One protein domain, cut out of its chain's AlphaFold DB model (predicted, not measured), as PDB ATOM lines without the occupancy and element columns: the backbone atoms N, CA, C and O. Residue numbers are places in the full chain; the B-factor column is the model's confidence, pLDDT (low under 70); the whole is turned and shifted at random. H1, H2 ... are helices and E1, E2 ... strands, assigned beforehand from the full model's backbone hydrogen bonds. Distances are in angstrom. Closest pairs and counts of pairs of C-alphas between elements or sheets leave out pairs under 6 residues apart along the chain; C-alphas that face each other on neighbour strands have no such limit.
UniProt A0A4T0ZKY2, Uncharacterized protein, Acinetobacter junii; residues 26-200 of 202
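This is residues 26 to 200 of the 202 residues of an uncharacterized protein of Acinetobacter junii (UniProt A0A4T0ZKY2). A closed barrel of eight antiparallel strands makes the body, ringed in the order E1, E5, E6, E7, E8, E10, E11, E12 and back to E1; its three longest strands, E7, E8 and E10, bend sharply as they go round. Two short helices, H1 and H2, lie outside the barrel, a small sheet of E3, E4 and E9 stands beside it, the short strand E2 folds back along E1, and a long link, residues 113 to 135, reaches far from the middle. The printed part has 175 residues with two named helices and twelve named strands, in the order E1 E2 E3 E4 E5 E6 E7 E8 E9 E10 E11 H1 H2 E12, and is mostly strand. It is compact and rounded, with a radius of gyration of the C-alphas of 15.0 A and spans of 42 by 41 by 35 A.

In the barrel, E5, residues 62 to 68, E6, residues 71 to 79, E7, residues 84 to 96, and E8, residues 100 to 112, form a meander, each strand the antiparallel neighbour of the one before. N 66 and O 73 are 2.8 A apart between E5 and E6, N 78 and O 85 2.8 A between E6 and E7, and N 92 and O 104 2.8 A between E7 and E8, each within hydrogen-bond range. E10, residues 147 to 159, is the antiparallel neighbour of E8, with N 103 and O 154 at 2.9 A. E11, residues 162 to 165, forms a hairpin with E10, with N 157 and O 164 at 2.8 A, and is the antiparallel neighbour of E12, residues 193 to 199, with N 196 and O 163 at 2.8 A. E1, residues 26 to 33, closes the ring: N 195 and O 31 of E12 and E1 are 2.8 A apart, and N 27 and O 65 of E1 and E5 are 2.8 A apart. The pairing of E1 is staggered: E5 and E2, residues 39 to 41, lie on one side of it, E12 on the other, and N 40 and O 32 of the hairpin E1 and E2 are 2.9 A apart. H1, residues 167 to 172, is on the barrel, outside it, at a height over the sheet of 6.6 A; its closest C-alphas to E10 are those of Tyr 170 and Leu 154, 5.9 A apart. H2, residues 185 to 189, is on the barrel too, outside it, at a height over the sheet of 6.5 A. The two helices touch, with the C-alphas of Cys 167 and Cys 188 closest at 5.0 A. In H2 every O i to N i+4 pair is within hydrogen-bond range, in H1 1 of 2. In the second sheet, E4, residues 50 to 54, is the inner strand between the edge strands E3, residues 45 to 47, and E9, residues 136 to 138, both antiparallel to it; N 47 and O 50 are 2.8 A apart, and N 137 and O 53 2.8 A. The closest C-alphas of E9 and E8 are those of Tyr 137 and Leu 112, 7.2 A apart.

E1 begins at C-alpha 26, (-17.700, -10.034, -80.575), and is 21.1 A long. E5 is 19.3 A long, E6 26.5 A and E12 19.0 A. E7 is 31.4 A long and bends by 71 degrees at residue 93. E8 is 30.5 A long and bends by 80 degrees at residue 106. E10 is 32.7 A long, bends by 76 degrees at residue 150 and begins at C-alpha 147, (-7.077, -12.947, -100.860). E12 ends at C-alpha 199, (-22.147, -7.227, -78.305).

The two C-alphas farthest apart are those of Glu 98 and Ser 124, 44.6 A, while the first and last printed C-alphas, Ile 26 and Pro 200, are 7.3 A apart. The printed part has no cut. The long links are E8 to E9, with 23 residues, and H1 to H2, with 12. The mean pLDDT of the printed part is 87.3; residues 119 to 126, 128 to 133 and 175 to 180 are under 70.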
ATOM      1  N   ILE A  26     -17.504 -10.822 -79.359       94.62
ATOM      2  CA  ILE A  26     -17.700 -10.034 -80.575       94.62
ATOM      3  C   ILE A  26     -17.790  -8.558 -80.205       94.62
ATOM      4  O   ILE A  26     -18.540  -8.166 -79.314       94.62
ATOM      5  N   TYR A  27     -17.039  -7.728 -80.918       96.75
ATOM      6  CA  TYR A  27     -17.131  -6.276 -80.869       96.75
ATOM      7  C   TYR A  27     -17.690  -5.745 -82.184       96.75
ATOM      8  O   TYR A  27     -17.313  -6.218 -83.252       96.75
ATOM      9  N   TYR A  28     -18.524  -4.712 -82.112       97.62
ATOM     10  CA  TYR A  28     -19.089  -4.029 -83.277       97.62
ATOM     11  C   TYR A  28     -18.765  -2.537 -83.259       97.62
ATOM     12  O   TYR A  28     -18.834  -1.909 -82.196       97.62
ATOM     13  N   SER A  29     -18.463  -1.964 -84.430       97.31
ATOM     14  CA  SER A  29     -18.220  -0.533 -84.646       97.31
ATOM     15  C   SER A  29     -19.494   0.308 -84.483       97.31
ATOM     16  O   SER A  29     -20.068   0.819 -85.442       97.31
ATOM     17  N   TYR A  30     -19.961   0.442 -83.248       96.50
ATOM     18  CA  TYR A  30     -21.259   1.032 -82.937       96.50
ATOM     19  C   TYR A  30     -21.301   2.557 -83.019       96.50
ATOM     20  O   TYR A  30     -22.387   3.122 -82.952       96.50
ATOM     21  N   LYS A  31     -20.156   3.244 -83.073       95.44
ATOM     22  CA  LYS A  31     -20.132   4.708 -83.093       95.44
ATOM     23  C   LYS A  31     -18.979   5.233 -83.926       95.44
ATOM     24  O   LYS A  31     -17.838   4.809 -83.744       95.44
ATOM     25  N   LYS A  32     -19.272   6.214 -84.777       94.62
ATOM     26  CA  LYS A  32     -18.274   7.002 -85.509       94.62
ATOM     27  C   LYS A  32     -18.457   8.474 -85.195       94.62
ATOM     28  O   LYS A  32     -19.589   8.944 -85.130       94.62
ATOM     29  N   CYS A  33     -17.364   9.194 -84.980       93.81
ATOM     30  CA  CYS A  33     -17.396  10.635 -84.751       93.81
ATOM     31  C   CYS A  33     -16.462  11.362 -85.707       93.81
ATOM     32  O   CYS A  33     -15.287  11.011 -85.803       93.81
ATOM     33  N   THR A  34     -16.956  12.427 -86.324       90.69
ATOM     34  CA  THR A  34     -16.159  13.309 -87.182       90.69
ATOM     35  C   THR A  34     -15.212  14.193 -86.361       90.69
ATOM     36  O   THR A  34     -15.341  14.320 -85.139       90.69
ATOM     37  N   LEU A  35     -14.303  14.901 -87.038       86.12
ATOM     38  CA  LEU A  35     -13.448  15.924 -86.421       86.12
ATOM     39  C   LEU A  35     -14.219  17.043 -85.707       86.12
ATOM     40  O   LEU A  35     -13.711  17.621 -84.750       86.12
ATOM     41  N   LYS A  36     -15.445  17.341 -86.152       90.75
ATOM     42  CA  LYS A  36     -16.331  18.334 -85.525       90.75
ATOM     43  C   LYS A  36     -17.081  17.769 -84.308       90.75
ATOM     44  O   LYS A  36     -17.987  18.418 -83.802       90.75
ATOM     45  N   ASN A  37     -16.721  16.565 -83.849       87.69
ATOM     46  CA  ASN A  37     -17.369  15.817 -82.767       87.69
ATOM     47  C   ASN A  37     -18.860  15.516 -83.001       87.69
ATOM     48  O   ASN A  37     -19.589  15.235 -82.053       87.69
ATOM     49  N   ILE A  38     -19.309  15.525 -84.258       93.06
ATOM     50  CA  ILE A  38     -20.628  15.001 -84.619       93.06
ATOM     51  C   ILE A  38     -20.502  13.481 -84.657       93.06
ATOM     52  O   ILE A  38     -19.664  12.970 -85.404       93.06
ATOM     53  N   CYS A  39     -21.290  12.785 -83.838       94.62
ATOM     54  CA  CYS A  39     -21.237  11.335 -83.696       94.62
ATOM     55  C   CYS A  39     -22.523  10.678 -84.195       94.62
ATOM     56  O   CYS A  39     -23.614  11.103 -83.826       94.62
ATOM     57  N   ASN A  40     -22.367   9.599 -84.956       93.56
ATOM     58  CA  ASN A  40     -23.449   8.716 -85.370       93.56
ATOM     59  C   ASN A  40     -23.313   7.381 -84.641       93.56
ATOM     60  O   ASN A  40     -22.202   6.853 -84.518       93.56
ATOM     61  N   GLU A  41     -24.438   6.848 -84.172       95.00
ATOM     62  CA  GLU A  41     -24.516   5.520 -83.572       95.00
ATOM     63  C   GLU A  41     -25.169   4.530 -84.536       95.00
ATOM     64  O   GLU A  41     -26.099   4.865 -85.271       95.00
ATOM     65  N   PHE A  42     -24.670   3.301 -84.521       94.25
ATOM     66  CA  PHE A  42     -25.062   2.224 -85.413       94.25
ATOM     67  C   PHE A  42     -25.469   0.996 -84.606       94.25
ATOM     68  O   PHE A  42     -24.987   0.762 -83.490       94.25
ATOM     69  N   ASN A  43     -26.336   0.185 -85.204       94.50
ATOM     70  CA  ASN A  43     -26.781  -1.080 -84.643       94.50
ATOM     71  C   ASN A  43     -26.298  -2.221 -85.531       94.50
ATOM     72  O   ASN A  43     -26.466  -2.175 -86.747       94.50
ATOM     73  N   TYR A  44     -25.752  -3.254 -84.899       94.00
ATOM     74  CA  TYR A  44     -25.451  -4.510 -85.571       94.00
ATOM     75  C   TYR A  44     -26.744  -5.162 -86.080       94.00
ATOM     76  O   TYR A  44     -27.823  -4.957 -85.515       94.00
ATOM     77  N   THR A  45     -26.633  -6.016 -87.100       93.75
ATOM     78  CA  THR A  45     -27.785  -6.755 -87.633       93.75
ATOM     79  C   THR A  45     -27.694  -8.230 -87.267       93.75
ATOM     80  O   THR A  45     -26.701  -8.890 -87.572       93.75
ATOM     81  N   LYS A  46     -28.736  -8.754 -86.613       92.81
ATOM     82  CA  LYS A  46     -28.875 -10.185 -86.311       92.81
ATOM     83  C   LYS A  46     -29.411 -10.933 -87.532       92.81
ATOM     84  O   LYS A  46     -30.319 -10.445 -88.201       92.81
ATOM     85  N   ASN A  47     -28.899 -12.131 -87.777       88.44
ATOM     86  CA  ASN A  47     -29.371 -13.042 -88.808       88.44
ATOM     87  C   ASN A  47     -29.311 -14.490 -88.303       88.44
ATOM     88  O   ASN A  47     -28.237 -15.087 -88.239       88.44
ATOM     89  N   GLN A  48     -30.477 -15.057 -87.983       86.25
ATOM     90  CA  GLN A  48     -30.595 -16.388 -87.376       86.25
ATOM     91  C   GLN A  48     -29.708 -16.491 -86.120       86.25
ATOM     92  O   GLN A  48     -29.920 -15.733 -85.177       86.25
ATOM     93  N   ASN A  49     -28.700 -17.366 -86.144       86.56
ATOM     94  CA  ASN A  49     -27.777 -17.633 -85.037       86.56
ATOM     95  C   ASN A  49     -26.418 -16.936 -85.236       86.56
ATOM     96  O   ASN A  49     -25.388 -17.429 -84.792       86.56
ATOM     97  N   SER A  50     -26.381 -15.847 -86.006       90.06
ATOM     98  CA  SER A  50     -25.169 -15.065 -86.242       90.06
ATOM     99  C   SER A  50     -25.507 -13.595 -86.500       90.06
ATOM    100  O   SER A  50     -26.664 -13.169 -86.501       90.06
ATOM    101  N   TYR A  51     -24.470 -12.802 -86.711       92.81
ATOM    102  CA  TYR A  51     -24.545 -11.429 -87.179       92.81
ATOM    103  C   TYR A  51     -24.306 -11.367 -88.686       92.81
ATOM    104  O   TYR A  51     -23.734 -12.283 -89.280       92.81
ATOM    105  N   ALA A  52     -24.745 -10.282 -89.316       91.69
ATOM    106  CA  ALA A  52     -24.564 -10.089 -90.746       91.69
ATOM    107  C   ALA A  52     -24.222  -8.644 -91.113       91.69
ATOM    108  O   ALA A  52     -24.639  -7.688 -90.455       91.69
ATOM    109  N   LEU A  53     -23.493  -8.519 -92.217       92.12
ATOM    110  CA  LEU A  53     -23.289  -7.294 -92.979       92.12
ATOM    111  C   LEU A  53     -24.136  -7.371 -94.250       92.12
ATOM    112  O   LEU A  53     -24.144  -8.407 -94.910       92.12
ATOM    113  N   PHE A  54     -24.813  -6.284 -94.617       90.88
ATOM    114  CA  PHE A  54     -25.531  -6.177 -95.893       90.88
ATOM    115  C   PHE A  54     -24.873  -5.124 -96.780       90.88
ATOM    116  O   PHE A  54     -24.487  -4.054 -96.298       90.88
ATOM    117  N   ALA A  55     -24.760  -5.431 -98.074       87.81
ATOM    118  CA  ALA A  55     -24.003  -4.674 -99.074       87.81
ATOM    119  C   ALA A  55     -24.302  -3.182 -99.033       87.81
ATOM    120  O   ALA A  55     -23.402  -2.370 -98.876       87.81
ATOM    121  N   TYR A  56     -25.583  -2.836 -99.093       86.50
ATOM    122  CA  TYR A  56     -26.017  -1.454 -99.278       86.50
ATOM    123  C   TYR A  56     -26.882  -0.941 -98.121       86.50
ATOM    124  O   TYR A  56     -27.508   0.113 -98.231       86.50
ATOM    125  N   LYS A  57     -26.962  -1.688 -97.007       88.31
ATOM    126  CA  LYS A  57     -27.779  -1.329 -95.839       88.31
ATOM    127  C   LYS A  57     -27.080  -1.679 -94.513       88.31
ATOM    128  O   LYS A  57     -26.682  -2.823 -94.339       88.31
ATOM    129  N   PRO A  58     -26.965  -0.732 -93.569       88.44
ATOM    130  CA  PRO A  58     -26.985   0.711 -93.819       88.44
ATOM    131  C   PRO A  58     -25.886   1.116 -94.832       88.44
ATOM    132  O   PRO A  58     -24.898   0.389 -94.967       88.44
ATOM    133  N   PRO A  59     -26.031   2.248 -95.550       89.88
ATOM    134  CA  PRO A  59     -25.061   2.712 -96.548       89.88
ATOM    135  C   PRO A  59     -23.860   3.409 -95.883       89.88
ATOM    136  O   PRO A  59     -23.559   4.565 -96.158       89.88
ATOM    137  N   VAL A  60     -23.216   2.723 -94.941       90.50
ATOM    138  CA  VAL A  60     -22.042   3.192 -94.193       90.50
ATOM    139  C   VAL A  60     -21.068   2.040 -93.995       90.50
ATOM    140  O   VAL A  60     -21.493   0.882 -93.979       90.50
ATOM    141  N   ASP A  61     -19.789   2.348 -93.770       93.25
ATOM    142  CA  ASP A  61     -18.823   1.304 -93.421       93.25
ATOM    143  C   ASP A  61     -19.177   0.673 -92.069       93.25
ATOM    144  O   ASP A  61     -19.591   1.369 -91.134       93.25
ATOM    145  N   GLU A  62     -18.972  -0.627 -91.936       95.62
ATOM    146  CA  GLU A  62     -19.262  -1.383 -90.720       95.62
ATOM    147  C   GLU A  62     -18.147  -2.382 -90.441       95.62
ATOM    148  O   GLU A  62     -17.612  -3.008 -91.353       95.62
ATOM    149  N   PHE A  63     -17.820  -2.565 -89.165       96.88
ATOM    150  CA  PHE A  63     -16.692  -3.385 -88.755       96.88
ATOM    151  C   PHE A  63     -17.035  -4.228 -87.534       96.88
ATOM    152  O   PHE A  63     -17.705  -3.770 -86.602       96.88
ATOM    153  N   TYR A  64     -16.495  -5.441 -87.510       97.12
ATOM    154  CA  TYR A  64     -16.531  -6.323 -86.354       97.12
ATOM    155  C   TYR A  64     -15.123  -6.787 -85.991       97.12
ATOM    156  O   TYR A  64     -14.259  -6.939 -86.856       97.12
ATOM    157  N   ILE A  65     -14.915  -7.029 -84.700       96.94
ATOM    158  CA  ILE A  65     -13.754  -7.756 -84.186       96.94
ATOM    159  C   ILE A  65     -14.301  -8.975 -83.459       96.94
ATOM    160  O   ILE A  65     -14.999  -8.833 -82.460       96.94
ATOM    161  N   GLU A  66     -13.998 -10.157 -83.967       94.88
ATOM    162  CA  GLU A  66     -14.426 -11.426 -83.393       94.88
ATOM    163  C   GLU A  66     -13.222 -12.132 -82.772       94.88
ATOM    164  O   GLU A  66     -12.184 -12.308 -83.408       94.88
ATOM    165  N   ILE A  67     -13.359 -12.508 -81.507       93.44
ATOM    166  CA  ILE A  67     -12.443 -13.383 -80.790       93.44
ATOM    167  C   ILE A  67     -13.118 -14.743 -80.758       93.44
ATOM    168  O   ILE A  67     -14.187 -14.871 -80.168       93.44
ATOM    169  N   LYS A  68     -12.509 -15.735 -81.397       90.12
ATOM    170  CA  LYS A  68     -13.030 -17.099 -81.479       90.12
ATOM    171  C   LYS A  68     -11.882 -18.085 -81.405       90.12
ATOM    172  O   LYS A  68     -10.914 -17.948 -82.155       90.12
ATOM    173  N   ASP A  69     -11.966 -19.052 -80.497       89.38
ATOM    174  CA  ASP A  69     -10.910 -20.047 -80.270       89.38
ATOM    175  C   ASP A  69      -9.525 -19.399 -80.052       89.38
ATOM    176  O   ASP A  69      -8.514 -19.822 -80.620       89.38
ATOM    177  N   ASN A  70      -9.482 -18.309 -79.272       87.38
ATOM    178  CA  ASN A  70      -8.292 -17.475 -79.031       87.38
ATOM    179  C   ASN A  70      -7.659 -16.839 -80.286       87.38
ATOM    180  O   ASN A  70      -6.532 -16.340 -80.236       87.38
ATOM    181  N   LYS A  71      -8.367 -16.828 -81.417       94.00
ATOM    182  CA  LYS A  71      -7.965 -16.132 -82.641       94.00
ATOM    183  C   LYS A  71      -8.784 -14.866 -82.803       94.00
ATOM    184  O   LYS A  71      -9.967 -14.836 -82.483       94.00
ATOM    185  N   TYR A  72      -8.134 -13.834 -83.321       95.94
ATOM    186  CA  TYR A  72      -8.752 -12.545 -83.581       95.94
ATOM    187  C   TYR A  72      -9.042 -12.430 -85.066       95.94
ATOM    188  O   TYR A  72      -8.164 -12.671 -85.893       95.94
ATOM    189  N   TYR A  73     -10.257 -12.025 -85.396       96.88
ATOM    190  CA  TYR A  73     -10.698 -11.774 -86.754       96.88
ATOM    191  C   TYR A  73     -11.237 -10.357 -86.830       96.88
ATOM    192  O   TYR A  73     -12.004  -9.926 -85.973       96.88
ATOM    193  N   VAL A  74     -10.834  -9.627 -87.860       97.25
ATOM    194  CA  VAL A  74     -11.457  -8.358 -88.228       97.25
ATOM    195  C   VAL A  74     -12.316  -8.629 -89.444       97.25
ATOM    196  O   VAL A  74     -11.824  -9.184 -90.419       97.25
ATOM    197  N   ILE A  75     -13.584  -8.248 -89.376       96.00
ATOM    198  CA  ILE A  75     -14.529  -8.309 -90.487       96.00
ATOM    199  C   ILE A  75     -14.883  -6.872 -90.846       96.00
ATOM    200  O   ILE A  75     -15.147  -6.064 -89.954       96.00
ATOM    201  N   TYR A  76     -14.894  -6.550 -92.134       94.75
ATOM    202  CA  TYR A  76     -15.144  -5.197 -92.611       94.75
ATOM    203  C   TYR A  76     -16.163  -5.177 -93.748       94.75
ATOM    204  O   TYR A  76     -16.259  -6.113 -94.541       94.75
ATOM    205  N   LYS A  77     -16.899  -4.071 -93.819       93.75
ATOM    206  CA  LYS A  77     -17.679  -3.599 -94.958       93.75
ATOM    207  C   LYS A  77     -17.284  -2.152 -95.203       93.75
ATOM    208  O   LYS A  77     -17.447  -1.341 -94.299       93.75
ATOM    209  N   ASN A  78     -16.854  -1.844 -96.415       91.50
ATOM    210  CA  ASN A  78     -16.569  -0.496 -96.882       91.50
ATOM    211  C   ASN A  78     -17.500  -0.143 -98.043       91.50
ATOM    212  O   ASN A  78     -17.718  -0.958 -98.943       91.50
ATOM    213  N   ILE A  79     -18.055   1.064 -98.009       88.81
ATOM    214  CA  ILE A  79     -18.938   1.622 -99.027       88.81
ATOM    215  C   ILE A  79     -18.156   2.664 -99.822       88.81
ATOM    216  O   ILE A  79     -17.703   3.668 -99.280       88.81
ATOM    217  N   PHE A  80     -18.050   2.430-101.123       84.38
ATOM    218  CA  PHE A  80     -17.430   3.328-102.085       84.38
ATOM    219  C   PHE A  80     -18.471   3.797-103.103       84.38
ATOM    220  O   PHE A  80     -19.547   3.208-103.236       84.38
ATOM    221  N   SER A  81     -18.153   4.852-103.851       81.88
ATOM    222  CA  SER A  81     -18.991   5.299-104.972       81.88
ATOM    223  C   SER A  81     -19.159   4.220-106.047       81.88
ATOM    224  O   SER A  81     -20.201   4.138-106.689       81.88
ATOM    225  N   GLU A  82     -18.137   3.389-106.222       78.69
ATOM    226  CA  GLU A  82     -18.008   2.351-107.239       78.69
ATOM    227  C   GLU A  82     -18.638   1.016-106.808       78.69
ATOM    228  O   GLU A  82     -18.908   0.152-107.645       78.69
ATOM    229  N   GLY A  83     -18.904   0.829-105.511       83.50
ATOM    230  CA  GLY A  83     -19.491  -0.402-104.995       83.50
ATOM    231  C   GLY A  83     -19.245  -0.644-103.510       83.50
ATOM    232  O   GLY A  83     -18.890   0.252-102.749       83.50
ATOM    233  N   VAL A  84     -19.453  -1.891-103.093       87.00
ATOM    234  CA  VAL A  84     -19.172  -2.350-101.729       87.00
ATOM    235  C   VAL A  84     -17.988  -3.304-101.744       87.00
ATOM    236  O   VAL A  84     -17.864  -4.143-102.637       87.00
ATOM    237  N   GLU A  85     -17.151  -3.207-100.721       88.44
ATOM    238  CA  GLU A  85     -16.100  -4.172-100.434       88.44
ATOM    239  C   GLU A  85     -16.360  -4.767 -99.049       88.44
ATOM    240  O   GLU A  85     -16.399  -4.039 -98.058       88.44
ATOM    241  N   MET A  86     -16.540  -6.083 -98.957       90.75
ATOM    242  CA  MET A  86     -16.550  -6.785 -97.678       90.75
ATOM    243  C   MET A  86     -15.491  -7.861 -97.640       90.75
ATOM    244  O   MET A  86     -15.213  -8.534 -98.636       90.75
ATOM    245  N   GLY A  87     -14.968  -8.078 -96.448       91.69
ATOM    246  CA  GLY A  87     -13.955  -9.080 -96.246       91.69
ATOM    247  C   GLY A  87     -13.652  -9.322 -94.787       91.69
ATOM    248  O   GLY A  87     -14.354  -8.870 -93.877       91.69
ATOM    249  N   TRP A  88     -12.580 -10.064 -94.572       94.44
ATOM    250  CA  TRP A  88     -12.064 -10.351 -93.253       94.44
ATOM    251  C   TRP A  88     -10.553 -10.562 -93.279       94.44
ATOM    252  O   TRP A  88      -9.939 -10.824 -94.314       94.44
ATOM    253  N   ALA A  89      -9.947 -10.475 -92.107       95.88
ATOM    254  CA  ALA A  89      -8.569 -10.856 -91.882       95.88
ATOM    255  C   ALA A  89      -8.450 -11.552 -90.531       95.88
ATOM    256  O   ALA A  89      -8.980 -11.075 -89.526       95.88
ATOM    257  N   GLN A  90      -7.720 -12.665 -90.498       97.44
ATOM    258  CA  GLN A  90      -7.220 -13.183 -89.234       97.44
ATOM    259  C   GLN A  90      -6.043 -12.314 -88.789       97.44
ATOM    260  O   GLN A  90      -5.122 -12.043 -89.559       97.44
ATOM    261  N   MET A  91      -6.070 -11.907 -87.529       97.56
ATOM    262  CA  MET A  91      -5.104 -11.006 -86.932       97.56
ATOM    263  C   MET A  91      -4.181 -11.760 -85.976       97.56
ATOM    264  O   MET A  91      -4.607 -12.607 -85.188       97.56
ATOM    265  N   LYS A  92      -2.902 -11.404 -86.008       97.62
ATOM    266  CA  LYS A  92      -1.905 -11.801 -85.017       97.62
ATOM    267  C   LYS A  92      -1.841 -10.738 -83.924       97.62
ATOM    268  O   LYS A  92      -1.705  -9.551 -84.220       97.62
ATOM    269  N   ILE A  93      -1.891 -11.159 -82.662       97.06
ATOM    270  CA  ILE A  93      -1.674 -10.258 -81.527       97.06
ATOM    271  C   ILE A  93      -0.197  -9.871 -81.448       97.06
ATOM    272  O   ILE A  93       0.672 -10.731 -81.329       97.06
ATOM    273  N   VAL A  94       0.067  -8.566 -81.487       96.69
ATOM    274  CA  VAL A  94       1.383  -7.978 -81.201       96.69
ATOM    275  C   VAL A  94       1.475  -7.645 -79.715       96.69
ATOM    276  O   VAL A  94       2.427  -8.034 -79.048       96.69
ATOM    277  N   THR A  95       0.446  -6.975 -79.189       95.56
ATOM    278  CA  THR A  95       0.361  -6.573 -77.781       95.56
ATOM    279  C   THR A  95      -1.088  -6.619 -77.324       95.56
ATOM    280  O   THR A  95      -1.974  -6.128 -78.016       95.56
ATOM    281  N   ASN A  96      -1.342  -7.148 -76.132       95.06
ATOM    282  CA  ASN A  96      -2.655  -7.104 -75.499       95.06
ATOM    283  C   ASN A  96      -2.475  -6.833 -74.000       95.06
ATOM    284  O   ASN A  96      -2.131  -7.734 -73.245       95.06
ATOM    285  N   ASN A  97      -2.652  -5.581 -73.582       94.31
ATOM    286  CA  ASN A  97      -2.554  -5.170 -72.180       94.31
ATOM    287  C   ASN A  97      -3.804  -4.389 -71.752       94.31
ATOM    288  O   ASN A  97      -4.780  -4.311 -72.500       94.31
ATOM    289  N   GLU A  98      -3.799  -3.839 -70.542       93.00
ATOM    290  CA  GLU A  98      -4.949  -3.123 -69.973       93.00
ATOM    291  C   GLU A  98      -5.379  -1.909 -70.805       93.00
ATOM    292  O   GLU A  98      -6.570  -1.628 -70.915       93.00
ATOM    293  N   ASN A  99      -4.425  -1.231 -71.446       95.00
ATOM    294  CA  ASN A  99      -4.659   0.030 -72.148       95.00
ATOM    295  C   ASN A  99      -4.777  -0.138 -73.661       95.00
ATOM    296  O   ASN A  99      -5.452   0.656 -74.309       95.00
ATOM    297  N   ASN A 100      -4.105  -1.134 -74.238       96.31
ATOM    298  CA  ASN A 100      -3.963  -1.258 -75.682       96.31
ATOM    299  C   ASN A 100      -4.133  -2.701 -76.165       96.31
ATOM    300  O   ASN A 100      -3.663  -3.655 -75.541       96.31
ATOM    301  N   LEU A 101      -4.762  -2.833 -77.330       96.75
ATOM    302  CA  LEU A 101      -4.755  -4.025 -78.169       96.75
ATOM    303  C   LEU A 101      -4.103  -3.650 -79.503       96.75
ATOM    304  O   LEU A 101      -4.620  -2.811 -80.234       96.75
ATOM    305  N   VAL A 102      -2.968  -4.264 -79.812       97.44
ATOM    306  CA  VAL A 102      -2.245  -4.085 -81.072       97.44
ATOM    307  C   VAL A 102      -2.256  -5.406 -81.812       97.44
ATOM    308  O   VAL A 102      -1.840  -6.433 -81.267       97.44
ATOM    309  N   MET A 103      -2.722  -5.373 -83.052       97.50
ATOM    310  CA  MET A 103      -2.831  -6.548 -83.901       97.50
ATOM    311  C   MET A 103      -2.317  -6.245 -85.298       97.50
ATOM    312  O   MET A 103      -2.408  -5.113 -85.766       97.50
ATOM    313  N   GLU A 104      -1.813  -7.260 -85.979       96.31
ATOM    314  CA  GLU A 104      -1.304  -7.130 -87.338       96.31
ATOM    315  C   GLU A 104      -1.775  -8.281 -88.222       96.31
ATOM    316  O   GLU A 104      -2.062  -9.382 -87.751       96.31
ATOM    317  N   THR A 105      -1.841  -8.024 -89.519       95.19
ATOM    318  CA  THR A 105      -2.007  -9.042 -90.551       95.19
ATOM    319  C   THR A 105      -1.157  -8.668 -91.754       95.19
ATOM    320  O   THR A 105      -0.829  -7.503 -91.956       95.19
ATOM    321  N   ASN A 106      -0.801  -9.657 -92.560       92.00
ATOM    322  CA  ASN A 106      -0.247  -9.466 -93.896       92.00
ATOM    323  C   ASN A 106      -1.142 -10.065 -94.989       92.00
ATOM    324  O   ASN A 106      -0.728 -10.123 -96.149       92.00
ATOM    325  N   LYS A 107      -2.329 -10.557 -94.619       92.25
ATOM    326  CA  LYS A 107      -3.249 -11.243 -95.517       92.25
ATOM    327  C   LYS A 107      -4.690 -10.859 -95.213       92.25
ATOM    328  O   LYS A 107      -5.138 -10.931 -94.070       92.25
ATOM    329  N   ILE A 108      -5.406 -10.481 -96.262       91.75
ATOM    330  CA  ILE A 108      -6.794 -10.026 -96.193       91.75
ATOM    331  C   ILE A 108      -7.585 -10.787 -97.237       91.75
ATOM    332  O   ILE A 108      -7.085 -11.030 -98.333       91.75
ATOM    333  N   PHE A 109      -8.796 -11.181 -96.884       91.06
ATOM    334  CA  PHE A 109      -9.692 -11.945 -97.727       91.06
ATOM    335  C   PHE A 109     -10.899 -11.091 -98.070       91.06
ATOM    336  O   PHE A 109     -11.573 -10.600 -97.169       91.06
ATOM    337  N   GLN A 110     -11.187 -10.939 -99.356       88.44
ATOM    338  CA  GLN A 110     -12.431 -10.325 -99.801       88.44
ATOM    339  C   GLN A 110     -13.469 -11.429 -99.993       88.44
ATOM    340  O   GLN A 110     -13.181 -12.493-100.543       88.44
ATOM    341  N   THR A 111     -14.681 -11.187 -99.508       87.69
ATOM    342  CA  THR A 111     -15.781 -12.161 -99.512       87.69
ATOM    343  C   THR A 111     -16.965 -11.697-100.335       87.69
ATOM    344  O   THR A 111     -17.745 -12.524-100.809       87.69
ATOM    345  N   LEU A 112     -17.113 -10.390-100.516       85.19
ATOM    346  CA  LEU A 112     -18.185  -9.801-101.294       85.19
ATOM    347  C   LEU A 112     -17.690  -8.486-101.901       85.19
ATOM    348  O   LEU A 112     -16.990  -7.717-101.241       85.19
ATOM    349  N   GLY A 113     -18.048  -8.240-103.157       79.81
ATOM    350  CA  GLY A 113     -17.733  -6.999-103.855       79.81
ATOM    351  C   GLY A 113     -17.116  -7.213-105.231       79.81
ATOM    352  O   GLY A 113     -16.546  -8.262-105.536       79.81
ATOM    353  N   ASN A 114     -17.268  -6.187-106.058       72.38
ATOM    354  CA  ASN A 114     -16.618  -5.989-107.355       72.38
ATOM    355  C   ASN A 114     -15.543  -4.893-107.267       72.38
ATOM    356  O   ASN A 114     -14.530  -4.959-107.957       72.38
ATOM    357  N   TYR A 115     -15.744  -3.919-106.379       72.31
ATOM    358  CA  TYR A 115     -14.741  -2.925-106.040       72.31
ATOM    359  C   TYR A 115     -13.759  -3.493-105.015       72.31
ATOM    360  O   TYR A 115     -14.151  -4.196-104.079       72.31
ATOM    361  N   ASN A 116     -12.475  -3.213-105.209       71.50
ATOM    362  CA  ASN A 116     -11.416  -3.735-104.363       71.50
ATOM    363  C   ASN A 116     -10.286  -2.712-104.229       71.50
ATOM    364  O   ASN A 116      -9.317  -2.696-104.994       71.50
ATOM    365  N   SER A 117     -10.406  -1.863-103.214       72.56
ATOM    366  CA  SER A 117      -9.369  -0.886-102.888       72.56
ATOM    367  C   SER A 117      -8.079  -1.579-102.433       72.56
ATOM    368  O   SER A 117      -6.986  -1.140-102.780       72.56
ATOM    369  N   ILE A 118      -8.196  -2.705-101.718       75.69
ATOM    370  CA  ILE A 118      -7.092  -3.450-101.092       75.69
ATOM    371  C   ILE A 118      -6.173  -4.138-102.109       75.69
ATOM    372  O   ILE A 118      -4.953  -4.101-101.958       75.69
ATOM    373  N   GLY A 119      -6.735  -4.756-103.146       66.31
ATOM    374  CA  GLY A 119      -5.990  -5.462-104.192       66.31
ATOM    375  C   GLY A 119      -5.717  -4.650-105.459       66.31
ATOM    376  O   GLY A 119      -5.409  -5.258-106.480       66.31
ATOM    377  N   SER A 120      -5.807  -3.315-105.392       63.00
ATOM    378  CA  SER A 120      -5.459  -2.382-106.478       63.00
ATOM    379  C   SER A 120      -6.437  -2.315-107.670       63.00
ATOM    380  O   SER A 120      -6.008  -2.390-108.820       63.00
ATOM    381  N   GLY A 121      -7.729  -2.071-107.412       59.56
ATOM    382  CA  GLY A 121      -8.687  -1.552-108.406       59.56
ATOM    383  C   GLY A 121      -9.899  -2.445-108.691       59.56
ATOM    384  O   GLY A 121     -10.093  -3.477-108.047       59.56
ATOM    385  N   ASP A 122     -10.730  -2.020-109.652       56.38
ATOM    386  CA  ASP A 122     -11.947  -2.725-110.071       56.38
ATOM    387  C   ASP A 122     -11.645  -4.168-110.480       56.38
ATOM    388  O   ASP A 122     -10.894  -4.435-111.423       56.38
ATOM    389  N   ASN A 123     -12.277  -5.115-109.793       59.03
ATOM    390  CA  ASN A 123     -12.308  -6.491-110.238       59.03
ATOM    391  C   ASN A 123     -13.525  -6.657-111.149       59.03
ATOM    392  O   ASN A 123     -14.670  -6.554-110.708       59.03
ATOM    393  N   SER A 124     -13.287  -6.948-112.428       56.00
ATOM    394  CA  SER A 124     -14.366  -7.238-113.380       56.00
ATOM    395  C   SER A 124     -15.181  -8.475-112.988       56.00
ATOM    396  O   SER A 124     -16.301  -8.649-113.466       56.00
ATOM    397  N   ASN A 125     -14.645  -9.315-112.095       57.81
ATOM    398  CA  ASN A 125     -15.316 -10.486-111.559       57.81
ATOM    399  C   ASN A 125     -15.741 -10.253-110.109       57.81
ATOM    400  O   ASN A 125     -14.921 -10.015-109.223       57.81
ATOM    401  N   TYR A 126     -17.038 -10.394-109.861       68.06
ATOM    402  CA  TYR A 126     -17.585 -10.370-108.514       68.06
ATOM    403  C   TYR A 126     -17.061 -11.561-107.700       68.06
ATOM    404  O   TYR A 126     -17.077 -12.688-108.195       68.06
ATOM    405  N   VAL A 127     -16.647 -11.341-106.446       72.94
ATOM    406  CA  VAL A 127     -16.200 -12.416-105.541       72.94
ATOM    407  C   VAL A 127     -17.407 -13.208-105.012       72.94
ATOM    408  O   VAL A 127     -18.152 -12.692-104.175       72.94
ATOM    409  N   PRO A 128     -17.643 -14.458-105.454       64.88
ATOM    410  CA  PRO A 128     -18.874 -15.162-105.146       64.88
ATOM    411  C   PRO A 128     -18.695 -16.017-103.886       64.88
ATOM    412  O   PRO A 128     -18.573 -17.240-103.967       64.88
ATOM    413  N   SER A 129     -18.679 -15.400-102.700       69.62
ATOM    414  CA  SER A 129     -18.819 -16.185-101.463       69.62
ATOM    415  C   SER A 129     -20.182 -16.885-101.411       69.62
ATOM    416  O   SER A 129     -21.116 -16.543-102.143       69.62
ATOM    417  N   ARG A 130     -20.338 -17.863-100.509       64.94
ATOM    418  CA  ARG A 130     -21.600 -18.613-100.338       64.94
ATOM    419  C   ARG A 130     -22.802 -17.702-100.070       64.94
ATOM    420  O   ARG A 130     -23.930 -18.071-100.395       64.94
ATOM    421  N   ASN A 131     -22.558 -16.509 -99.530       66.31
ATOM    422  CA  ASN A 131     -23.580 -15.523 -99.204       66.31
ATOM    423  C   ASN A 131     -23.738 -14.395-100.247       66.31
ATOM    424  O   ASN A 131     -24.691 -13.622-100.145       66.31
ATOM    425  N   TYR A 132     -22.908 -14.360-101.303       66.44
ATOM    426  CA  TYR A 132     -22.967 -13.352-102.373       66.44
ATOM    427  C   TYR A 132     -24.378 -13.165-102.945       66.44
ATOM    428  O   TYR A 132     -24.853 -12.040-103.056       66.44
ATOM    429  N   ARG A 133     -25.101 -14.252-103.245       65.94
ATOM    430  CA  ARG A 133     -26.430 -14.171-103.888       65.94
ATOM    431  C   ARG A 133     -27.489 -13.403-103.080       65.94
ATOM    432  O   ARG A 133     -28.574 -13.167-103.597       65.94
ATOM    433  N   LYS A 134     -27.213 -13.082-101.814       74.00
ATOM    434  CA  LYS A 134     -28.110 -12.350-100.913       74.00
ATOM    435  C   LYS A 134     -27.618 -10.936-100.592       74.00
ATOM    436  O   LYS A 134     -28.187 -10.323 -99.693       74.00
ATOM    437  N   ASP A 135     -26.567 -10.447-101.259       84.62
ATOM    438  CA  ASP A 135     -25.923  -9.162-100.949       84.62
ATOM    439  C   ASP A 135     -25.590  -9.025 -99.453       84.62
ATOM    440  O   ASP A 135     -25.758  -7.975 -98.828       84.62
ATOM    441  N   MET A 136     -25.165 -10.138 -98.855       86.69
ATOM    442  CA  MET A 136     -25.003 -10.293 -97.417       86.69
ATOM    443  C   MET A 136     -23.725 -11.074 -97.124       86.69
ATOM    444  O   MET A 136     -23.351 -11.975 -97.869       86.69
ATOM    445  N   TYR A 137     -23.089 -10.778 -95.997       85.75
ATOM    446  CA  TYR A 137     -22.014 -11.572 -95.425       85.75
ATOM    447  C   TYR A 137     -22.369 -11.950 -93.987       85.75
ATOM    448  O   TYR A 137     -22.602 -11.077 -93.151       85.75
ATOM    449  N   ILE A 138     -22.438 -13.254 -93.706       87.75
ATOM    450  CA  ILE A 138     -22.686 -13.780 -92.359       87.75
ATOM    451  C   ILE A 138     -21.348 -13.847 -91.621       87.75
ATOM    452  O   ILE A 138     -20.384 -14.425 -92.131       87.75
ATOM    453  N   ILE A 139     -21.287 -13.286 -90.413       85.19
ATOM    454  CA  ILE A 139     -20.106 -13.417 -89.552       85.19
ATOM    455  C   ILE A 139     -19.872 -14.910 -89.290       85.19
ATOM    456  O   ILE A 139     -20.829 -15.635 -89.021       85.19
ATOM    457  N   ASN A 140     -18.613 -15.356 -89.380       83.38
ATOM    458  CA  ASN A 140     -18.137 -16.750 -89.381       83.38
ATOM    459  C   ASN A 140     -18.118 -17.523 -90.715       83.38
ATOM    460  O   ASN A 140     -17.599 -18.637 -90.728       83.38
ATOM    461  N   ASP A 141     -18.600 -16.983 -91.840       83.19
ATOM    462  CA  ASP A 141     -18.531 -17.705 -93.131       83.19
ATOM    463  C   ASP A 141     -17.125 -17.698 -93.775       83.19
ATOM    464  O   ASP A 141     -16.945 -18.325 -94.812       83.19
ATOM    465  N   PHE A 142     -16.147 -16.996 -93.174       85.81
ATOM    466  CA  PHE A 142     -14.713 -16.882 -93.521       85.81
ATOM    467  C   PHE A 142     -14.294 -17.426 -94.899       85.81
ATOM    468  O   PHE A 142     -13.422 -18.286 -95.013       85.81
ATOM    469  N   TYR A 143     -14.906 -16.906 -95.966       86.75
ATOM    470  CA  TYR A 143     -14.597 -17.328 -97.327       86.75
ATOM    471  C   TYR A 143     -13.162 -16.915 -97.665       86.75
ATOM    472  O   TYR A 143     -12.823 -15.734 -97.584       86.75
ATOM    473  N   ASP A 144     -12.322 -17.881 -98.026       88.44
ATOM    474  CA  ASP A 144     -10.873 -17.717 -98.172       88.44
ATOM    475  C   ASP A 144     -10.378 -17.834 -99.625       88.44
ATOM    476  O   ASP A 144      -9.176 -17.739 -99.888       88.44
ATOM    477  N   GLY A 145     -11.305 -17.988-100.578       85.56
ATOM    478  CA  GLY A 145     -11.003 -18.213-101.992       85.56
ATOM    479  C   GLY A 145     -10.422 -17.003-102.730       85.56
ATOM    480  O   GLY A 145      -9.871 -17.167-103.817       85.56
ATOM    481  N   TYR A 146     -10.518 -15.795-102.165       86.50
ATOM    482  CA  TYR A 146      -9.963 -14.583-102.767       86.50
ATOM    483  C   TYR A 146      -9.245 -13.730-101.720       86.50
ATOM    484  O   TYR A 146      -9.849 -13.273-100.751       86.50
ATOM    485  N   SER A 147      -7.929 -13.557-101.884       88.31
ATOM    486  CA  SER A 147      -7.077 -12.947-100.860       88.31
ATOM    487  C   SER A 147      -5.951 -12.103-101.437       88.31
ATOM    488  O   SER A 147      -5.420 -12.417-102.502       88.31
ATOM    489  N   PHE A 148      -5.513 -11.114-100.664       85.12
ATOM    490  CA  PHE A 148      -4.419 -10.209-100.994       85.12
ATOM    491  C   PHE A 148      -3.346 -10.250 -99.923       85.12
ATOM    492  O   PHE A 148      -3.631 -10.428 -98.735       85.12
ATOM    493  N   LYS A 149      -2.101 -10.038-100.346       87.25
ATOM    494  CA  LYS A 149      -0.998  -9.779 -99.427       87.25
ATOM    495  C   LYS A 149      -0.916  -8.281 -99.184       87.25
ATOM    496  O   LYS A 149      -0.392  -7.553-100.019       87.25
ATOM    497  N   GLN A 150      -1.419  -7.842 -98.041       85.50
ATOM    498  CA  GLN A 150      -1.315  -6.458 -97.612       85.50
ATOM    499  C   GLN A 150      -1.055  -6.420 -96.113       85.50
ATOM    500  O   GLN A 150      -1.821  -6.980 -95.327       85.50
ATOM    501  N   TYR A 151       0.040  -5.772 -95.728       90.12
ATOM    502  CA  TYR A 151       0.338  -5.542 -94.324       90.12
ATOM    503  C   TYR A 151      -0.577  -4.455 -93.758       90.12
ATOM    504  O   TYR A 151      -0.680  -3.371 -94.328       90.12
ATOM    505  N   GLN A 152      -1.227  -4.753 -92.636       91.38
ATOM    506  CA  GLN A 152      -2.008  -3.796 -91.864       91.38
ATOM    507  C   GLN A 152      -1.768  -4.013 -90.378       91.38
ATOM    508  O   GLN A 152      -1.809  -5.141 -89.884       91.38
ATOM    509  N   LYS A 153      -1.569  -2.909 -89.659       94.88
ATOM    510  CA  LYS A 153      -1.399  -2.893 -88.211       94.88
ATOM    511  C   LYS A 153      -2.462  -2.013 -87.577       94.88
ATOM    512  O   LYS A 153      -2.592  -0.836 -87.895       94.88
ATOM    513  N   LEU A 154      -3.227  -2.600 -86.669       96.38
ATOM    514  CA  LEU A 154      -4.330  -1.957 -85.973       96.38
ATOM    515  C   LEU A 154      -3.938  -1.749 -84.516       96.38
ATOM    516  O   LEU A 154      -3.552  -2.695 -83.828       96.38
ATOM    517  N   THR A 155      -4.057  -0.514 -84.042       97.12
ATOM    518  CA  THR A 155      -3.865  -0.168 -82.632       97.12
ATOM    519  C   THR A 155      -5.189   0.312 -82.068       97.12
ATOM    520  O   THR A 155      -5.759   1.283 -82.557       97.12
ATOM    521  N   PHE A 156      -5.674  -0.368 -81.037       97.88
ATOM    522  CA  PHE A 156      -6.894  -0.024 -80.329       97.88
ATOM    523  C   PHE A 156      -6.571   0.420 -78.909       97.88
ATOM    524  O   PHE A 156      -5.930  -0.313 -78.155       97.88
ATOM    525  N   ILE A 157      -7.087   1.585 -78.532       97.62
ATOM    526  CA  ILE A 157      -7.077   2.082 -77.159       97.62
ATOM    527  C   ILE A 157      -8.287   1.489 -76.441       97.62
ATOM    528  O   ILE A 157      -9.421   1.613 -76.909       97.62
ATOM    529  N   LYS A 158      -8.060   0.862 -75.291       96.56
ATOM    530  CA  LYS A 158      -9.104   0.274 -74.454       96.56
ATOM    531  C   LYS A 158      -9.608   1.290 -73.443       96.56
ATOM    532  O   LYS A 158      -8.826   1.911 -72.728       96.56
ATOM    533  N   LYS A 159     -10.927   1.443 -73.347       93.06
ATOM    534  CA  LYS A 159     -11.560   2.286 -72.326       93.06
ATOM    535  C   LYS A 159     -12.962   1.788 -72.020       93.06
ATOM    536  O   LYS A 159     -13.778   1.704 -72.924       93.06
ATOM    537  N   ASN A 160     -13.272   1.504 -70.756       88.81
ATOM    538  CA  ASN A 160     -14.628   1.133 -70.318       88.81
ATOM    539  C   ASN A 160     -15.262   0.003 -71.163       88.81
ATOM    540  O   ASN A 160     -16.397   0.138 -71.617       88.81
ATOM    541  N   LYS A 161     -14.515  -1.085 -71.414       86.75
ATOM    542  CA  LYS A 161     -14.908  -2.208 -72.300       86.75
ATOM    543  C   LYS A 161     -15.154  -1.834 -73.774       86.75
ATOM    544  O   LYS A 161     -15.664  -2.643 -74.543       86.75
ATOM    545  N   GLN A 162     -14.784  -0.624 -74.180       95.19
ATOM    546  CA  GLN A 162     -14.793  -0.179 -75.567       95.19
ATOM    547  C   GLN A 162     -13.380  -0.206 -76.138       95.19
ATOM    548  O   GLN A 162     -12.394  -0.051 -75.410       95.19
ATOM    549  N   LEU A 163     -13.306  -0.354 -77.456       97.56
ATOM    550  CA  LEU A 163     -12.079  -0.201 -78.226       97.56
ATOM    551  C   LEU A 163     -12.218   1.037 -79.110       97.56
ATOM    552  O   LEU A 163     -13.225   1.202 -79.792       97.56
ATOM    553  N   LEU A 164     -11.217   1.905 -79.105       97.44
ATOM    554  CA  LEU A 164     -11.112   3.043 -80.014       97.44
ATOM    555  C   LEU A 164      -9.951   2.789 -80.968       97.44
ATOM    556  O   LEU A 164      -8.821   2.628 -80.511       97.44
ATOM    557  N   LEU A 165     -10.216   2.776 -82.273       97.38
ATOM    558  CA  LEU A 165      -9.158   2.660 -83.273       97.38
ATOM    559  C   LEU A 165      -8.295   3.932 -83.288       97.38
ATOM    560  O   LEU A 165      -8.807   5.040 -83.464       97.38
ATOM    561  N   ASP A 166      -6.982   3.775 -83.146       95.50
ATOM    562  CA  ASP A 166      -6.014   4.848 -83.364       95.50
ATOM    563  C   ASP A 166      -5.749   5.018 -84.866       95.50
ATOM    564  O   ASP A 166      -4.774   4.508 -85.423       95.50
ATOM    565  N   CYS A 167      -6.634   5.771 -85.522       93.56
ATOM    566  CA  CYS A 167      -6.512   6.090 -86.942       93.56
ATOM    567  C   CYS A 167      -5.211   6.827 -87.286       93.56
ATOM    568  O   CYS A 167      -4.700   6.678 -88.393       93.56
ATOM    569  N   LYS A 168      -4.627   7.598 -86.358       91.56
ATOM    570  CA  LYS A 168      -3.369   8.306 -86.628       91.56
ATOM    571  C   LYS A 168      -2.216   7.319 -86.774       91.56
ATOM    572  O   LYS A 168      -1.383   7.501 -87.657       91.56
ATOM    573  N   SER A 169      -2.152   6.315 -85.905       91.19
ATOM    574  CA  SER A 169      -1.144   5.257 -86.002       91.19
ATOM    575  C   SER A 169      -1.408   4.347 -87.199       91.19
ATOM    576  O   SER A 169      -0.485   4.085 -87.960       91.19
ATOM    577  N   TYR A 170      -2.669   3.968 -87.436       92.06
ATOM    578  CA  TYR A 170      -3.061   3.161 -88.596       92.06
ATOM    579  C   TYR A 170      -2.598   3.781 -89.923       92.06
ATOM    580  O   TYR A 170      -1.936   3.115 -90.714       92.06
ATOM    581  N   MET A 171      -2.856   5.076 -90.136       88.44
ATOM    582  CA  MET A 171      -2.485   5.757 -91.383       88.44
ATOM    583  C   MET A 171      -0.969   5.896 -91.593       88.44
ATOM    584  O   MET A 171      -0.536   6.073 -92.725       88.44
ATOM    585  N   LYS A 172      -0.152   5.834 -90.532       86.38
ATOM    586  CA  LYS A 172       1.319   5.882 -90.652       86.38
ATOM    587  C   LYS A 172       1.923   4.560 -91.108       86.38
ATOM    588  O   LYS A 172       2.974   4.573 -91.739       86.38
ATOM    589  N   ASP A 173       1.288   3.454 -90.736       76.56
ATOM    590  CA  ASP A 173       1.792   2.103 -90.981       76.56
ATOM    591  C   ASP A 173       1.358   1.558 -92.360       76.56
ATOM    592  O   ASP A 173       1.762   0.457 -92.739       76.56
ATOM    593  N   LEU A 174       0.555   2.314 -93.120       74.56
ATOM    594  CA  LEU A 174       0.192   1.982 -94.498       74.56
ATOM    595  C   LEU A 174       1.351   2.288 -95.458       74.56
ATOM    596  O   LEU A 174       1.945   3.363 -95.413       74.56
ATOM    597  N   ASP A 175       1.662   1.332 -96.342       64.06
ATOM    598  CA  ASP A 175       2.705   1.481 -97.363       64.06
ATOM    599  C   ASP A 175       2.365   2.650 -98.313       64.06
ATOM    600  O   ASP A 175       1.341   2.584 -99.006       64.06
ATOM    601  N   PRO A 176       3.232   3.677 -98.421       52.03
ATOM    602  CA  PRO A 176       3.036   4.815 -99.317       52.03
ATOM    603  C   PRO A 176       2.858   4.445-100.796       52.03
ATOM    604  O   PRO A 176       2.376   5.252-101.588       52.03
ATOM    605  N   LYS A 177       3.264   3.242-101.219       56.09
ATOM    606  CA  LYS A 177       3.070   2.774-102.600       56.09
ATOM    607  C   LYS A 177       1.632   2.338-102.898       56.09
ATOM    608  O   LYS A 177       1.239   2.361-104.057       56.09
ATOM    609  N   ASN A 178       0.844   2.010-101.870       55.81
ATOM    610  CA  ASN A 178      -0.539   1.520-101.976       55.81
ATOM    611  C   ASN A 178      -1.563   2.533-101.414       55.81
ATOM    612  O   ASN A 178      -2.621   2.138-100.926       55.81
ATOM    613  N   ASN A 179      -1.219   3.826-101.491       52.25
ATOM    614  CA  ASN A 179      -1.732   5.019-100.788       52.25
ATOM    615  C   ASN A 179      -3.252   5.243-100.610       52.25
ATOM    616  O   ASN A 179      -3.616   6.232 -99.985       52.25
ATOM    617  N   TYR A 180      -4.137   4.384-101.113       65.19
ATOM    618  CA  TYR A 180      -5.595   4.558-101.027       65.19
ATOM    619  C   TYR A 180      -6.332   3.273-100.642       65.19
ATOM    620  O   TYR A 180      -7.431   3.012-101.121       65.19
ATOM    621  N   SER A 181      -5.703   2.427 -99.825       76.31
ATOM    622  CA  SER A 181      -6.207   1.079 -99.590       76.31
ATOM    623  C   SER A 181      -6.032   0.610 -98.153       76.31
ATOM    624  O   SER A 181      -5.049   0.920 -97.481       76.31
ATOM    625  N   GLY A 182      -7.011  -0.155 -97.677       86.19
ATOM    626  CA  GLY A 182      -6.951  -0.856 -96.402       86.19
ATOM    627  C   GLY A 182      -8.307  -0.953 -95.709       86.19
ATOM    628  O   GLY A 182      -9.229  -0.212 -96.046       86.19
ATOM    629  N   MET A 183      -8.429  -1.833 -94.707       91.62
ATOM    630  CA  MET A 183      -9.727  -2.152 -94.090       91.62
ATOM    631  C   MET A 183     -10.387  -0.911 -93.488       91.62
ATOM    632  O   MET A 183     -11.592  -0.749 -93.612       91.62
ATOM    633  N   PHE A 184      -9.587  -0.023 -92.892       93.12
ATOM    634  CA  PHE A 184     -10.041   1.211 -92.247       93.12
ATOM    635  C   PHE A 184      -9.583   2.477 -92.982       93.12
ATOM    636  O   PHE A 184      -9.549   3.547 -92.379       93.12
ATOM    637  N   TYR A 185      -9.170   2.380 -94.253       89.94
ATOM    638  CA  TYR A 185      -8.592   3.528 -94.963       89.94
ATOM    639  C   TYR A 185      -9.563   4.714 -95.020       89.94
ATOM    640  O   TYR A 185      -9.222   5.767 -94.496       89.94
ATOM    641  N   SER A 186     -10.775   4.515 -95.556       87.69
ATOM    642  CA  SER A 186     -11.793   5.564 -95.759       87.69
ATOM    643  C   SER A 186     -12.092   6.357 -94.475       87.69
ATOM    644  O   SER A 186     -11.789   7.544 -94.346       87.69
ATOM    645  N   VAL A 187     -12.559   5.647 -93.449       90.94
ATOM    646  CA  VAL A 187     -12.858   6.190 -92.117       90.94
ATOM    647  C   VAL A 187     -11.670   6.903 -91.458       90.94
ATOM    648  O   VAL A 187     -11.838   7.948 -90.825       90.94
ATOM    649  N   CYS A 188     -10.449   6.379 -91.594       92.50
ATOM    650  CA  CYS A 188      -9.277   7.004 -90.987       92.50
ATOM    651  C   CYS A 188      -8.722   8.176 -91.809       92.50
ATOM    652  O   CYS A 188      -8.215   9.131 -91.208       92.50
ATOM    653  N   SER A 189      -8.844   8.162 -93.140       89.50
ATOM    654  CA  SER A 189      -8.497   9.301 -93.999       89.50
ATOM    655  C   SER A 189      -9.422  10.491 -93.761       89.50
ATOM    656  O   SER A 189      -8.952  11.631 -93.718       89.50
ATOM    657  N   ASP A 190     -10.691  10.221 -93.457       87.69
ATOM    658  CA  ASP A 190     -11.686  11.226 -93.062       87.69
ATOM    659  C   ASP A 190     -11.478  11.746 -91.629       87.69
ATOM    660  O   ASP A 190     -12.179  12.646 -91.154       87.69
ATOM    661  N   LYS A 191     -10.450  11.224 -90.944       89.12
ATOM    662  CA  LYS A 191     -10.072  11.556 -89.567       89.12
ATOM    663  C   LYS A 191     -11.217  11.301 -88.586       89.12
ATOM    664  O   LYS A 191     -11.359  12.012 -87.582       89.12
ATOM    665  N   GLU A 192     -12.029  10.286 -88.865       89.69
ATOM    666  CA  GLU A 192     -13.075   9.845 -87.960       89.69
ATOM    667  C   GLU A 192     -12.492   9.073 -86.771       89.69
ATOM    668  O   GLU A 192     -11.412   8.481 -86.818       89.69
ATOM    669  N   LYS A 193     -13.237   9.073 -85.668       93.56
ATOM    670  CA  LYS A 193     -12.994   8.212 -84.509       93.56
ATOM    671  C   LYS A 193     -13.992   7.070 -84.541       93.56
ATOM    672  O   LYS A 193     -15.192   7.330 -84.464       93.56
ATOM    673  N   ILE A 194     -13.503   5.836 -84.579       96.19
ATOM    674  CA  ILE A 194     -14.339   4.632 -84.631       96.19
ATOM    675  C   ILE A 194     -14.269   3.920 -83.289       96.19
ATOM    676  O   ILE A 194     -13.189   3.538 -82.831       96.19
ATOM    677  N   TYR A 195     -15.430   3.738 -82.676       97.19
ATOM    678  CA  TYR A 195     -15.576   3.075 -81.393       97.19
ATOM    679  C   TYR A 195     -16.257   1.733 -81.585       97.19
ATOM    680  O   TYR A 195     -17.268   1.617 -82.280       97.19
ATOM    681  N   PHE A 196     -15.729   0.744 -80.886       98.12
ATOM    682  CA  PHE A 196     -16.263  -0.594 -80.825       98.12
ATOM    683  C   PHE A 196     -16.738  -0.885 -79.412       98.12
ATOM    684  O   PHE A 196     -16.099  -0.483 -78.438       98.12
ATOM    685  N   LYS A 197     -17.844  -1.613 -79.305       96.75
ATOM    686  CA  LYS A 197     -18.342  -2.153 -78.041       96.75
ATOM    687  C   LYS A 197     -18.594  -3.637 -78.200       96.75
ATOM    688  O   LYS A 197     -18.941  -4.081 -79.293       96.75
ATOM    689  N   GLU A 198     -18.428  -4.361 -77.108       95.75
ATOM    690  CA  GLU A 198     -18.844  -5.753 -77.016       95.75
ATOM    691  C   GLU A 198     -20.355  -5.864 -77.273       95.75
ATOM    692  O   GLU A 198     -21.138  -5.014 -76.829       95.75
ATOM    693  N   ILE A 199     -20.753  -6.882 -78.028       95.06
ATOM    694  CA  ILE A 199     -22.147  -7.227 -78.305       95.06
ATOM    695  C   ILE A 199     -22.429  -8.642 -77.781       95.06
ATOM    696  O   ILE A 199     -21.484  -9.411 -77.611       95.06
ATOM    697  N   PRO A 200     -23.699  -8.986 -77.493       91.50
ATOM    698  CA  PRO A 200     -24.039 -10.314 -76.988       91.50
ATOM    699  C   PRO A 200     -23.560 -11.438 -77.919       91.50
ATOM    700  O   PRO A 200     -23.492 -11.255 -79.126       91.50
TER     701      PRO A 200